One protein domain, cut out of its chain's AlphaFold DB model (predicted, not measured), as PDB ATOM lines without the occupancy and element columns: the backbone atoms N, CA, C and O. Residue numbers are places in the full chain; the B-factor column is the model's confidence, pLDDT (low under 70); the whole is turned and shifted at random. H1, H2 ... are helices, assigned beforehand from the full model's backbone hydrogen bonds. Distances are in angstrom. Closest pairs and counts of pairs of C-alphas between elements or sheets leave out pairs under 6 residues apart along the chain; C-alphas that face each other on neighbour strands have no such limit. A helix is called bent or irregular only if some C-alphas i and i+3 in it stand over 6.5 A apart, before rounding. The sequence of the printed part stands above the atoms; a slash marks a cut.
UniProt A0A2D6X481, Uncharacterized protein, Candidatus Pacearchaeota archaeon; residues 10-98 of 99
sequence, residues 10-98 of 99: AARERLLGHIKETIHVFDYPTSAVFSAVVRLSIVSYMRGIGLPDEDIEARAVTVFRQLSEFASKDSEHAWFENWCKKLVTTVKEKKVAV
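What this domain is: This is residues 10 to 98 of the 99 residues of an uncharacterized protein of Candidatus Pacearchaeota archaeon (UniProt A0A2D6X481). What shape do the four helices make? The longest helix, H4, and H3 meet near their ends as a V, and this V packs on one side of a helical hairpin of H1 and H2; H3 crosses H2, and H4 packs on the beginning of H2. Residues 92 to 98, the far end of the H4 leg and the two residues after it, stick out. What is it built of, and how large is it? The printed part has 89 residues, with four named helices in the order H1, H2, H3, H4 and no named strand, and its class is all helix. It is compact, with a radius of gyration of the C-alphas of 13.6 A and spans of 41 by 31 by 26 A.

Where its parts are: Where is the longest helix? H4 is residues 75 to 96, 32.2 A from first to last C-alpha, and C-alpha 96 is at (-0.539, -41.158, -28.943). It is irregular: C-alphas 76 and 79 are 7.5 A apart. Where are the other three? H3 is residues 53 to 71, 26.2 A long; it is irregular, with C-alphas 54 and 57 8.1 A apart, and has a kink of 34 degrees near residue 60. H2 is residues 31 to 48, 25.5 A long, and H1 is residues 10 to 24, 21.1 A long, with C-alpha 10 at (-3.622, -12.605, -55.917).

How they stand to each other: What does H4 touch? With residues 77 to 81 alone it touches H3, opposite ways at a steep tilt of 62 degrees, the closest C-alphas being those of Ala 71 and His 77, 4.7 A apart. With residues 83 to 90 alone it touches residues 31 to 35 of H2, opposite ways at a steep tilt of 60 degrees, closest at the C-alphas of Ser 31 and Leu 87, 5.0 A. H1 is close to H4 but not clearly touching, with the C-alphas of Leu 16 and His 77 closest at 7.7 A. How do H2 and H3 meet? They touch at a steep tilt of 63 degrees, opposite ways, and the closest C-alphas are those of Ile 42 and Ala 60, 6.0 A apart. Where is H1? It forms a hairpin with H2, opposite ways at a steep tilt of 39 degrees, the C-alphas of Ile 19 and Val 38 being closest at 6.1 A. With residues 12 to 16 alone it touches H3, about perpendicular at 87 degrees, closest at the C-alphas of Arg 12 and Leu 67, 6.0 A. What do the backbones show? In H1 and H2 every O i to N i+4 pair is within hydrogen-bond range; in H3 13 of 15 are, and in H4 15 of 18.

The domain as a whole: How far does it reach? The two C-alphas farthest apart are those of Ala 10 and Val 98, 41.7 A. Is anything missing, and how long are the links? The printed part has no cut; the links H2 to H3 and H3 to H4 are tight, and H1 to H2 is short. Where is confidence low? The mean pLDDT of the printed part is 89.9, and residues 95 to 98 are under 70.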
ATOM      1  N   ALA A  10      -2.541 -13.454 -56.409       94.44
ATOM      2  CA  ALA A  10      -3.622 -12.605 -55.917       94.44
ATOM      3  C   ALA A  10      -4.723 -13.428 -55.225       94.44
ATOM      4  O   ALA A  10      -5.276 -13.015 -54.208       94.44
ATOM      5  N   ALA A  11      -5.036 -14.613 -55.746       95.25
ATOM      6  CA  ALA A  11      -5.960 -15.555 -55.135       95.25
ATOM      7  C   ALA A  11      -5.404 -16.126 -53.826       95.25
ATOM      8  O   ALA A  11      -6.161 -16.262 -52.867       95.25
ATOM      9  N   ARG A  12      -4.097 -16.414 -53.760       96.06
ATOM     10  CA  ARG A  12      -3.430 -16.859 -52.522       96.06
ATOM     11  C   ARG A  12      -3.504 -15.801 -51.432       96.06
ATOM     12  O   ARG A  12      -3.926 -16.126 -50.329       96.06
ATOM     13  N   GLU A  13      -3.176 -14.557 -51.769       96.31
ATOM     14  CA  GLU A  13      -3.269 -13.415 -50.855       96.31
ATOM     15  C   GLU A  13      -4.689 -13.235 -50.322       96.31
ATOM     16  O   GLU A  13      -4.905 -13.215 -49.114       96.31
ATOM     17  N   ARG A  14      -5.691 -13.205 -51.211       95.69
ATOM     18  CA  ARG A  14      -7.098 -13.082 -50.801       95.69
ATOM     19  C   ARG A  14      -7.548 -14.233 -49.902       95.69
ATOM     20  O   ARG A  14      -8.234 -14.000 -48.912       95.69
ATOM     21  N   LEU A  15      -7.166 -15.468 -50.231       97.00
ATOM     22  CA  LEU A  15      -7.499 -16.643 -49.424       97.00
ATOM     23  C   LEU A  15      -6.863 -16.571 -48.034       97.00
ATOM     24  O   LEU A  15      -7.563 -16.770 -47.044       97.00
ATOM     25  N   LEU A  16      -5.564 -16.272 -47.947       96.88
ATOM     26  CA  LEU A  16      -4.867 -16.127 -46.668       96.88
ATOM     27  C   LEU A  16      -5.428 -14.961 -45.850       96.88
ATOM     28  O   LEU A  16      -5.641 -15.127 -44.650       96.88
ATOM     29  N   GLY A  17      -5.740 -13.836 -46.497       96.38
ATOM     30  CA  GLY A  17      -6.407 -12.687 -45.888       96.38
ATOM     31  C   GLY A  17      -7.740 -13.074 -45.253       96.38
ATOM     32  O   GLY A  17      -7.907 -12.923 -44.046       96.38
ATOM     33  N   HIS A  18      -8.641 -13.694 -46.018       96.12
ATOM     34  CA  HIS A  18      -9.934 -14.139 -45.492       96.12
ATOM     35  C   HIS A  18      -9.814 -15.178 -44.381       96.12
ATOM     36  O   HIS A  18     -10.565 -15.124 -43.407       96.12
ATOM     37  N   ILE A  19      -8.876 -16.120 -44.492       97.12
ATOM     38  CA  ILE A  19      -8.620 -17.096 -43.429       97.12
ATOM     39  C   ILE A  19      -8.185 -16.366 -42.150       97.12
ATOM     40  O   ILE A  19      -8.737 -16.631 -41.084       97.12
ATOM     41  N   LYS A  20      -7.237 -15.426 -42.251       95.81
ATOM     42  CA  LYS A  20      -6.717 -14.645 -41.120       95.81
ATOM     43  C   LYS A  20      -7.810 -13.814 -40.455       95.81
ATOM     44  O   LYS A  20      -7.980 -13.897 -39.242       95.81
ATOM     45  N   GLU A  21      -8.571 -13.066 -41.252       95.19
ATOM     46  CA  GLU A  21      -9.710 -12.262 -40.800       95.19
ATOM     47  C   GLU A  21     -10.736 -13.128 -40.069       95.19
ATOM     48  O   GLU A  21     -11.134 -12.805 -38.955       95.19
ATOM     49  N   THR A  22     -11.096 -14.276 -40.649       95.38
ATOM     50  CA  THR A  22     -12.086 -15.189 -40.062       95.38
ATOM     51  C   THR A  22     -11.592 -15.793 -38.749       95.38
ATOM     52  O   THR A  22     -12.358 -15.908 -37.799       95.38
ATOM     53  N   ILE A  23     -10.312 -16.168 -38.659       94.25
ATOM     54  CA  ILE A  23      -9.730 -16.707 -37.422       94.25
ATOM     55  C   ILE A  23      -9.712 -15.652 -36.314       94.25
ATOM     56  O   ILE A  23      -9.968 -15.996 -35.164       94.25
ATOM     57  N   HIS A  24      -9.432 -14.389 -36.644       91.94
ATOM     58  CA  HIS A  24      -9.383 -13.296 -35.669       91.94
ATOM     59  C   HIS A  24     -10.748 -12.922 -35.074       91.94
ATOM     60  O   HIS A  24     -10.782 -12.230 -34.064       91.94
ATOM     61  N   VAL A  25     -11.860 -13.389 -35.654       94.12
ATOM     62  CA  VAL A  25     -13.197 -13.250 -35.044       94.12
ATOM     63  C   VAL A  25     -13.335 -14.119 -33.788       94.12
ATOM     64  O   VAL A  25     -14.152 -13.826 -32.921       94.12
ATOM     65  N   PHE A  26     -12.553 -15.194 -33.673       90.25
ATOM     66  CA  PHE A  26     -12.580 -16.060 -32.503       90.25
ATOM     67  C   PHE A  26     -11.610 -15.534 -31.443       90.25
ATOM     68  O   PHE A  26     -10.422 -15.395 -31.719       90.25
ATOM     69  N   ASP A  27     -12.088 -15.344 -30.211       88.25
ATOM     70  CA  ASP A  27     -11.239 -14.908 -29.089       88.25
ATOM     71  C   ASP A  27     -10.132 -15.927 -28.762       88.25
ATOM     72  O   ASP A  27      -9.009 -15.574 -28.408       88.25
ATOM     73  N   TYR A  28     -10.443 -17.219 -28.920       87.81
ATOM     74  CA  TYR A  28      -9.531 -18.334 -28.654       87.81
ATOM     75  C   TYR A  28      -9.642 -19.395 -29.758       87.81
ATOM     76  O   TYR A  28     -10.258 -20.449 -29.560       87.81
ATOM     77  N   PRO A  29      -9.080 -19.144 -30.955       91.06
ATOM     78  CA  PRO A  29      -9.161 -20.099 -32.046       91.06
ATOM     79  C   PRO A  29      -8.401 -21.376 -31.677       91.06
ATOM     80  O   PRO A  29      -7.285 -21.345 -31.160       91.06
ATOM     81  N   THR A  30      -9.005 -22.527 -31.955       93.19
ATOM     82  CA  THR A  30      -8.357 -23.832 -31.765       93.19
ATOM     83  C   THR A  30      -7.797 -24.350 -33.086       93.19
ATOM     84  O   THR A  30      -8.228 -23.933 -34.162       93.19
ATOM     85  N   SER A  31      -6.895 -25.336 -33.034       92.44
ATOM     86  CA  SER A  31      -6.414 -26.031 -34.239       92.44
ATOM     87  C   SER A  31      -7.564 -26.608 -35.085       92.44
ATOM     88  O   SER A  31      -7.477 -26.644 -36.310       92.44
ATOM     89  N   ALA A  32      -8.659 -27.038 -34.445       90.88
ATOM     90  CA  ALA A  32      -9.842 -27.550 -35.135       90.88
ATOM     91  C   ALA A  32     -10.605 -26.440 -35.875       90.88
ATOM     92  O   ALA A  32     -10.972 -26.626 -37.034       90.88
ATOM     93  N   VAL A  33     -10.786 -25.276 -35.237       94.19
ATOM     94  CA  VAL A  33     -11.396 -24.092 -35.867       94.19
ATOM     95  C   VAL A  33     -10.550 -23.627 -37.049       94.19
ATOM     96  O   VAL A  33     -11.086 -23.467 -38.141       94.19
ATOM     97  N   PHE A  34      -9.229 -23.518 -36.872       95.44
ATOM     98  CA  PHE A  34      -8.299 -23.213 -37.962       95.44
ATOM     99  C   PHE A  34      -8.492 -24.165 -39.149       95.44
ATOM    100  O   PHE A  34      -8.723 -23.723 -40.272       95.44
ATOM    101  N   SER A  35      -8.473 -25.480 -38.903       94.38
ATOM    102  CA  SER A  35      -8.640 -26.476 -39.964       94.38
ATOM    103  C   SER A  35      -9.984 -26.354 -40.688       94.38
ATOM    104  O   SER A  35     -10.035 -26.551 -41.904       94.38
ATOM    105  N   ALA A  36     -11.066 -26.062 -39.962       94.50
ATOM    106  CA  ALA A  36     -12.394 -25.900 -40.541       94.50
ATOM    107  C   ALA A  36     -12.477 -24.637 -41.409       94.50
ATOM    108  O   ALA A  36     -12.924 -24.723 -42.553       94.50
ATOM    109  N   VAL A  37     -11.985 -23.501 -40.904       96.56
ATOM    110  CA  VAL A  37     -11.944 -22.228 -41.637       96.56
ATOM    111  C   VAL A  37     -11.159 -22.389 -42.933       96.56
ATOM    112  O   VAL A  37     -11.683 -22.086 -43.997       96.56
ATOM    113  N   VAL A  38      -9.955 -22.962 -42.875       96.81
ATOM    114  CA  VAL A  38      -9.127 -23.178 -44.070       96.81
ATOM    115  C   VAL A  38      -9.848 -24.040 -45.108       96.81
ATOM    116  O   VAL A  38      -9.895 -23.674 -46.283       96.81
ATOM    117  N   ARG A  39     -10.447 -25.168 -44.693       94.31
ATOM    118  CA  ARG A  39     -11.186 -26.048 -45.612       94.31
ATOM    119  C   ARG A  39     -12.362 -25.314 -46.254       94.31
ATOM    120  O   ARG A  39     -12.541 -25.413 -47.466       94.31
ATOM    121  N   LEU A  40     -13.142 -24.581 -45.460       94.62
ATOM    122  CA  LEU A  40     -14.297 -23.831 -45.947       94.62
ATOM    123  C   LEU A  40     -13.880 -22.714 -46.904       94.62
ATOM    124  O   LEU A  40     -14.465 -22.612 -47.974       94.62
ATOM    125  N   SER A  41     -12.846 -21.933 -46.588       96.44
ATOM    126  CA  SER A  41     -12.343 -20.877 -47.474       96.44
ATOM    127  C   SER A  41     -11.899 -21.432 -48.828       96.44
ATOM    128  O   SER A  41     -12.264 -20.889 -49.869       96.44
ATOM    129  N   ILE A  42     -11.169 -22.551 -48.828       95.75
ATOM    130  CA  ILE A  42     -10.696 -23.211 -50.051       95.75
ATOM    131  C   ILE A  42     -11.869 -23.741 -50.889       95.75
ATOM    132  O   ILE A  42     -11.924 -23.500 -52.095       95.75
ATOM    133  N   VAL A  43     -12.825 -24.435 -50.264       93.50
ATOM    134  CA  VAL A  43     -14.005 -24.979 -50.960       93.50
ATOM    135  C   VAL A  43     -14.892 -23.860 -51.504       93.50
ATOM    136  O   VAL A  43     -15.284 -23.910 -52.668       93.50
ATOM    137  N   SER A  44     -15.165 -22.827 -50.706       93.06
ATOM    138  CA  SER A  44     -15.958 -21.668 -51.125       93.06
ATOM    139  C   SER A  44     -15.314 -20.929 -52.292       93.06
ATOM    140  O   SER A  44     -16.012 -20.571 -53.237       93.06
ATOM    141  N   TYR A  45     -13.989 -20.761 -52.282       94.44
ATOM    142  CA  TYR A  45     -13.264 -20.190 -53.416       94.44
ATOM    143  C   TYR A  45     -13.434 -21.029 -54.687       94.44
ATOM    144  O   TYR A  45     -13.783 -20.488 -55.732       94.44
ATOM    145  N   MET A  46     -13.240 -22.348 -54.602       92.00
ATOM    146  CA  MET A  46     -13.374 -23.238 -55.763       92.00
ATOM    147  C   MET A  46     -14.793 -23.240 -56.338       92.00
ATOM    148  O   MET A  46     -14.959 -23.186 -57.555       92.00
ATOM    149  N   ARG A  47     -15.813 -23.235 -55.474       91.12
ATOM    150  CA  ARG A  47     -17.212 -23.085 -55.895       91.12
ATOM    151  C   ARG A  47     -17.470 -21.721 -56.529       91.12
ATOM    152  O   ARG A  47     -18.139 -21.644 -57.552       91.12
ATOM    153  N   GLY A  48     -16.894 -20.657 -55.967       91.19
ATOM    154  CA  GLY A  48     -17.011 -19.293 -56.489       91.19
ATOM    155  C   GLY A  48     -16.424 -19.111 -57.892       91.19
ATOM    156  O   GLY A  48     -16.932 -18.297 -58.655       91.19
ATOM    157  N   ILE A  49     -15.405 -19.893 -58.261       90.75
ATOM    158  CA  ILE A  49     -14.836 -19.903 -59.622       90.75
ATOM    159  C   ILE A  49     -15.484 -20.947 -60.550       90.75
ATOM    160  O   ILE A  49     -14.994 -21.167 -61.655       90.75
ATOM    161  N   GLY A  50     -16.567 -21.601 -60.115       88.69
ATOM    162  CA  GLY A  50     -17.349 -22.528 -60.936       88.69
ATOM    163  C   GLY A  50     -16.742 -23.920 -61.118       88.69
ATOM    164  O   GLY A  50     -17.063 -24.592 -62.098       88.69
ATOM    165  N   LEU A  51     -15.862 -24.376 -60.217       86.06
ATOM    166  CA  LEU A  51     -15.355 -25.749 -60.283       86.06
ATOM    167  C   LEU A  51     -16.429 -26.771 -59.865       86.06
ATOM    168  O   LEU A  51     -17.113 -26.547 -58.864       86.06
ATOM    169  N   PRO A  52     -16.543 -27.909 -60.577       82.38
ATOM    170  CA  PRO A  52     -17.473 -28.976 -60.221       82.38
ATOM    171  C   PRO A  52     -17.068 -29.677 -58.915       82.38
ATOM    172  O   PRO A  52     -15.882 -29.856 -58.624       82.38
ATOM    173  N   ASP A  53     -18.072 -30.113 -58.148       80.44
ATOM    174  CA  ASP A  53     -17.888 -30.731 -56.825       80.44
ATOM    175  C   ASP A  53     -17.189 -32.113 -56.898       80.44
ATOM    176  O   ASP A  53     -16.560 -32.530 -55.926       80.44
ATOM    177  N   GLU A  54     -17.226 -32.790 -58.053       81.00
ATOM    178  CA  GLU A  54     -16.714 -34.159 -58.274       81.00
ATOM    179  C   GLU A  54     -15.208 -34.330 -57.970       81.00
ATOM    180  O   GLU A  54     -14.776 -35.421 -57.609       81.00
ATOM    181  N   ASP A  55     -14.424 -33.246 -58.024       77.69
ATOM    182  CA  ASP A  55     -12.973 -33.238 -57.762       77.69
ATOM    183  C   ASP A  55     -12.565 -32.339 -56.578       77.69
ATOM    184  O   ASP A  55     -11.372 -32.075 -56.355       77.69
ATOM    185  N   ILE A  56     -13.534 -31.792 -55.837       84.56
ATOM    186  CA  ILE A  56     -13.270 -30.647 -54.958       84.56
ATOM    187  C   ILE A  56     -12.310 -31.001 -53.821       84.56
ATOM    188  O   ILE A  56     -11.495 -30.174 -53.423       84.56
ATOM    189  N   GLU A  57     -12.335 -32.241 -53.331       83.62
ATOM    190  CA  GLU A  57     -11.459 -32.678 -52.242       83.62
ATOM    191  C   GLU A  57      -9.994 -32.778 -52.684       83.62
ATOM    192  O   GLU A  57      -9.106 -32.217 -52.037       83.62
ATOM    193  N   ALA A  58      -9.726 -33.420 -53.824       84.69
ATOM    194  CA  ALA A  58      -8.372 -33.545 -54.365       84.69
ATOM    195  C   ALA A  58      -7.787 -32.172 -54.744       84.69
ATOM    196  O   ALA A  58      -6.610 -31.875 -54.492       84.69
ATOM    197  N   ARG A  59      -8.625 -31.291 -55.305       88.88
ATOM    198  CA  ARG A  59      -8.237 -29.912 -55.632       88.88
ATOM    199  C   ARG A  59      -8.041 -29.067 -54.375       88.88
ATOM    200  O   ARG A  59      -7.071 -28.313 -54.328       88.88
ATOM    201  N   ALA A  60      -8.852 -29.248 -53.329       91.19
ATOM    202  CA  ALA A  60      -8.685 -28.554 -52.049       91.19
ATOM    203  C   ALA A  60      -7.317 -28.835 -51.424       91.19
ATOM    204  O   ALA A  60      -6.640 -27.908 -50.981       91.19
ATOM    205  N   VAL A  61      -6.875 -30.097 -51.438       90.69
ATOM    206  CA  VAL A  61      -5.534 -30.481 -50.963       90.69
ATOM    207  C   VAL A  61      -4.447 -29.781 -51.781       90.69
ATOM    208  O   VAL A  61      -3.467 -29.275 -51.231       90.69
ATOM    209  N   THR A  62      -4.635 -29.696 -53.098       92.12
ATOM    210  CA  THR A  62      -3.695 -29.018 -53.999       92.12
ATOM    211  C   THR A  62      -3.623 -27.511 -53.733       92.12
ATOM    212  O   THR A  62      -2.530 -26.943 -53.739       92.12
ATOM    213  N   VAL A  63      -4.755 -26.860 -53.453       94.50
ATOM    214  CA  VAL A  63      -4.808 -25.446 -53.047       94.50
ATOM    215  C   VAL A  63      -4.151 -25.244 -51.690       94.50
ATOM    216  O   VAL A  63      -3.316 -24.358 -51.547       94.50
ATOM    217  N   PHE A  64      -4.464 -26.088 -50.707       95.31
ATOM    218  CA  PHE A  64      -3.865 -26.013 -49.376       95.31
ATOM    219  C   PHE A  64      -2.334 -26.090 -49.434       95.31
ATOM    220  O   PHE A  64      -1.643 -25.310 -48.772       95.31
ATOM    221  N   ARG A  65      -1.794 -26.986 -50.269       93.12
ATOM    222  CA  ARG A  65      -0.351 -27.083 -50.506       93.12
ATOM    223  C   ARG A  65       0.212 -25.793 -51.101       93.12
ATOM    224  O   ARG A  65       1.212 -25.296 -50.600       93.12
ATOM    225  N   GLN A  66      -0.450 -25.218 -52.106       94.81
ATOM    226  CA  GLN A  66      -0.030 -23.944 -52.701       94.81
ATOM    227  C   GLN A  66      -0.048 -22.786 -51.696       94.81
ATOM    228  O   GLN A  66       0.877 -21.982 -51.698       94.81
ATOM    229  N   LEU A  67      -1.059 -22.709 -50.824       95.75
ATOM    230  CA  LEU A  67      -1.118 -21.703 -49.757       95.75
ATOM    231  C   LEU A  67       0.019 -21.890 -48.750       95.75
ATOM    232  O   LEU A  67       0.653 -20.919 -48.359       95.75
ATOM    233  N   SER A  68       0.313 -23.135 -48.373       93.81
ATOM    234  CA  SER A  68       1.406 -23.451 -47.445       93.81
ATOM    235  C   SER A  68       2.775 -23.102 -48.035       93.81
ATOM    236  O   SER A  68       3.597 -22.482 -47.368       93.81
ATOM    237  N   GLU A  69       3.014 -23.459 -49.300       93.06
ATOM    238  CA  GLU A  69       4.248 -23.125 -50.020       93.06
ATOM    239  C   GLU A  69       4.413 -21.611 -50.186       93.06
ATOM    240  O   GLU A  69       5.521 -21.096 -50.041       93.06
ATOM    241  N   PHE A  70       3.324 -20.896 -50.469       93.88
ATOM    242  CA  PHE A  70       3.325 -19.440 -50.565       93.88
ATOM    243  C   PHE A  70       3.636 -18.795 -49.211       93.88
ATOM    244  O   PHE A  70       4.574 -18.011 -49.113       93.88
ATOM    245  N   ALA A  71       2.940 -19.219 -48.152       93.38
ATOM    246  CA  ALA A  71       3.146 -18.711 -46.802       93.38
ATOM    247  C   ALA A  71       4.558 -18.976 -46.257       93.38
ATOM    248  O   ALA A  71       5.093 -18.158 -45.522       93.38
ATOM    249  N   SER A  72       5.190 -20.092 -46.637       90.38
ATOM    250  CA  SER A  72       6.553 -20.425 -46.190       90.38
ATOM    251  C   SER A  72       7.649 -19.523 -46.772       90.38
ATOM    252  O   SER A  72       8.777 -19.528 -46.284       90.38
ATOM    253  N   LYS A  73       7.344 -18.780 -47.843       90.19
ATOM    254  CA  LYS A  73       8.306 -17.922 -48.553       90.19
ATOM    255  C   LYS A  73       8.225 -16.457 -48.130       90.19
ATOM    256  O   LYS A  73       9.077 -15.678 -48.545       90.19
ATOM    257  N   ASP A  74       7.225 -16.098 -47.332       85.31
ATOM    258  CA  ASP A  74       6.915 -14.725 -46.952       85.31
ATOM    259  C   ASP A  74       6.696 -14.618 -45.437       85.31
ATOM    260  O   ASP A  74       5.851 -15.300 -44.852       85.31
ATOM    261  N   SER A  75       7.449 -13.728 -44.790       86.88
ATOM    262  CA  SER A  75       7.330 -13.486 -43.353       86.88
ATOM    263  C   SER A  75       5.958 -12.948 -42.938       86.88
ATOM    264  O   SER A  75       5.531 -13.217 -41.813       86.88
ATOM    265  N   GLU A  76       5.241 -12.240 -43.817       90.62
ATOM    266  CA  GLU A  76       3.902 -11.709 -43.514       90.62
ATOM    267  C   GLU A  76       2.870 -12.824 -43.294       90.62
ATOM    268  O   GLU A  76       1.894 -12.657 -42.549       90.62
ATOM    269  N   HIS A  77       3.130 -14.001 -43.869       93.00
ATOM    270  CA  HIS A  77       2.258 -15.172 -43.832       93.00
ATOM    271  C   HIS A  77       2.744 -16.285 -42.895       93.00
ATOM    272  O   HIS A  77       2.082 -17.318 -42.770       93.00
ATOM    273  N   ALA A  78       3.825 -16.061 -42.141       91.19
ATOM    274  CA  ALA A  78       4.385 -17.033 -41.191       91.19
ATOM    275  C   ALA A  78       3.371 -17.522 -40.132       91.19
ATOM    276  O   ALA A  78       3.474 -18.632 -39.602       91.19
ATOM    277  N   TRP A  79       2.346 -16.714 -39.832       93.88
ATOM    278  CA  TRP A  79       1.236 -17.094 -38.952       93.88
ATOM    279  C   TRP A  79       0.508 -18.355 -39.442       93.88
ATOM    280  O   TRP A  79       0.137 -19.199 -38.623       93.88
ATOM    281  N   PHE A  80       0.334 -18.512 -40.757       95.62
ATOM    282  CA  PHE A  80      -0.378 -19.639 -41.353       95.62
ATOM    283  C   PHE A  80       0.407 -20.936 -41.148       95.62
ATOM    284  O   PHE A  80      -0.140 -21.941 -40.695       95.62
ATOM    285  N   GLU A  81       1.721 -20.893 -41.377       91.62
ATOM    286  CA  GLU A  81       2.610 -22.028 -41.134       91.62
ATOM    287  C   GLU A  81       2.616 -22.437 -39.652       91.62
ATOM    288  O   GLU A  81       2.546 -23.626 -39.325       91.62
ATOM    289  N   ASN A  82       2.635 -21.463 -38.738       92.31
ATOM    290  CA  ASN A  82       2.572 -21.723 -37.301       92.31
ATOM    291  C   ASN A  82       1.277 -22.446 -36.900       92.31
ATOM    292  O   ASN A  82       1.315 -23.374 -36.087       92.31
ATOM    293  N   TRP A  83       0.139 -22.077 -37.488       94.69
ATOM    294  CA  TRP A  83      -1.121 -22.790 -37.275       94.69
ATOM    295  C   TRP A  83      -1.113 -24.204 -37.856       94.69
ATOM    296  O   TRP A  83      -1.548 -25.139 -37.180       94.69
ATOM    297  N   CYS A  84      -0.553 -24.394 -39.051       93.06
ATOM    298  CA  CYS A  84      -0.368 -25.724 -39.633       93.06
ATOM    299  C   CYS A  84       0.482 -26.628 -38.725       93.06
ATOM    300  O   CYS A  84       0.116 -27.781 -38.486       93.06
ATOM    301  N   LYS A  85       1.570 -26.105 -38.142       91.12
ATOM    302  CA  LYS A  85       2.398 -26.835 -37.166       91.12
ATOM    303  C   LYS A  85       1.602 -27.219 -35.918       91.12
ATOM    304  O   LYS A  85       1.625 -28.386 -35.529       91.12
ATOM    305  N   LYS A  86       0.849 -26.277 -35.332       92.12
ATOM    306  CA  LYS A  86      -0.030 -26.544 -34.175       92.12
ATOM    307  C   LYS A  86      -1.032 -27.658 -34.477       92.12
ATOM    308  O   LYS A  86      -1.176 -28.575 -33.674       92.12
ATOM    309  N   LEU A  87      -1.670 -27.622 -35.648       90.50
ATOM    310  CA  LEU A  87      -2.614 -28.652 -36.083       90.50
ATOM    311  C   LEU A  87      -1.961 -30.039 -36.146       90.50
ATOM    312  O   LEU A  87      -2.511 -30.999 -35.603       90.50
ATOM    313  N   VAL A  88      -0.779 -30.150 -36.760       88.44
ATOM    314  CA  VAL A  88      -0.038 -31.418 -36.846       88.44
ATOM    315  C   VAL A  88       0.316 -31.950 -35.458       88.44
ATOM    316  O   VAL A  88       0.134 -33.141 -35.204       88.44
ATOM    317  N   THR A  89       0.789 -31.088 -34.556       88.31
ATOM    318  CA  THR A  89       1.104 -31.468 -33.172       88.31
ATOM    319  C   THR A  89      -0.136 -31.991 -32.450       88.31
ATOM    320  O   THR A  89      -0.109 -33.117 -31.959       88.31
ATOM    321  N   THR A  90      -1.260 -31.268 -32.509       86.44
ATOM    322  CA  THR A  90      -2.529 -31.704 -31.903       86.44
ATOM    323  C   THR A  90      -2.988 -33.068 -32.435       86.44
ATOM    324  O   THR A  90      -3.471 -33.909 -31.677       86.44
ATOM    325  N   VAL A  91      -2.845 -33.328 -33.740       83.81
ATOM    326  CA  VAL A  91      -3.210 -34.626 -34.336       83.81
ATOM    327  C   VAL A  91      -2.273 -35.742 -33.871       83.81
ATOM    328  O   VAL A  91      -2.734 -36.852 -33.599       83.81
ATOM    329  N   LYS A  92      -0.964 -35.474 -33.773       82.31
ATOM    330  CA  LYS A  92       0.020 -36.446 -33.277       82.31
ATOM    331  C   LYS A  92      -0.247 -36.814 -31.820       82.31
ATOM    332  O   LYS A  92      -0.303 -37.999 -31.512       82.31
ATOM    333  N   GLU A  93      -0.479 -35.830 -30.961       80.31
ATOM    334  CA  GLU A  93      -0.787 -36.037 -29.540       80.31
ATOM    335  C   GLU A  93      -2.055 -36.879 -29.354       80.31
ATOM    336  O   GLU A  93      -2.046 -37.858 -28.610       80.31
ATOM    337  N   LYS A  94      -3.120 -36.589 -30.116       71.88
ATOM    338  CA  LYS A  94      -4.349 -37.399 -30.100       71.88
ATOM    339  C   LYS A  94      -4.120 -38.848 -30.530       71.88
ATOM    340  O   LYS A  94      -4.751 -39.740 -29.981       71.88
ATOM    341  N   LYS A  95      -3.231 -39.104 -31.495       67.19
ATOM    342  CA  LYS A  95      -2.893 -40.477 -31.914       67.19
ATOM    343  C   LYS A  95      -2.096 -41.242 -30.857       67.19
ATOM    344  O   LYS A  95      -2.196 -42.462 -30.813       67.19
ATOM    345  N   VAL A  96      -1.303 -40.547 -30.042       59.66
ATOM    346  CA  VAL A  96      -0.539 -41.158 -28.943       59.66
ATOM    347  C   VAL A  96      -1.448 -41.476 -27.755       59.66
ATOM    348  O   VAL A  96      -1.297 -42.534 -27.167       59.66
ATOM    349  N   ALA A  97      -2.430 -40.623 -27.454       57.38
ATOM    350  CA  ALA A  97      -3.370 -40.821 -26.344       57.38
ATOM    351  C   ALA A  97      -4.394 -41.962 -26.548       57.38
ATOM    352  O   ALA A  97      -5.110 -42.309 -25.616       57.38
ATOM    353  N   VAL A  98      -4.501 -42.505 -27.766       54.88
ATOM    354  CA  VAL A  98      -5.441 -43.586 -28.134       54.88
ATOM    355  C   VAL A  98      -4.723 -44.948 -28.254       54.88
ATOM    356  O   VAL A  98      -5.322 -45.934 -28.675       54.88
TER     357      VAL A  98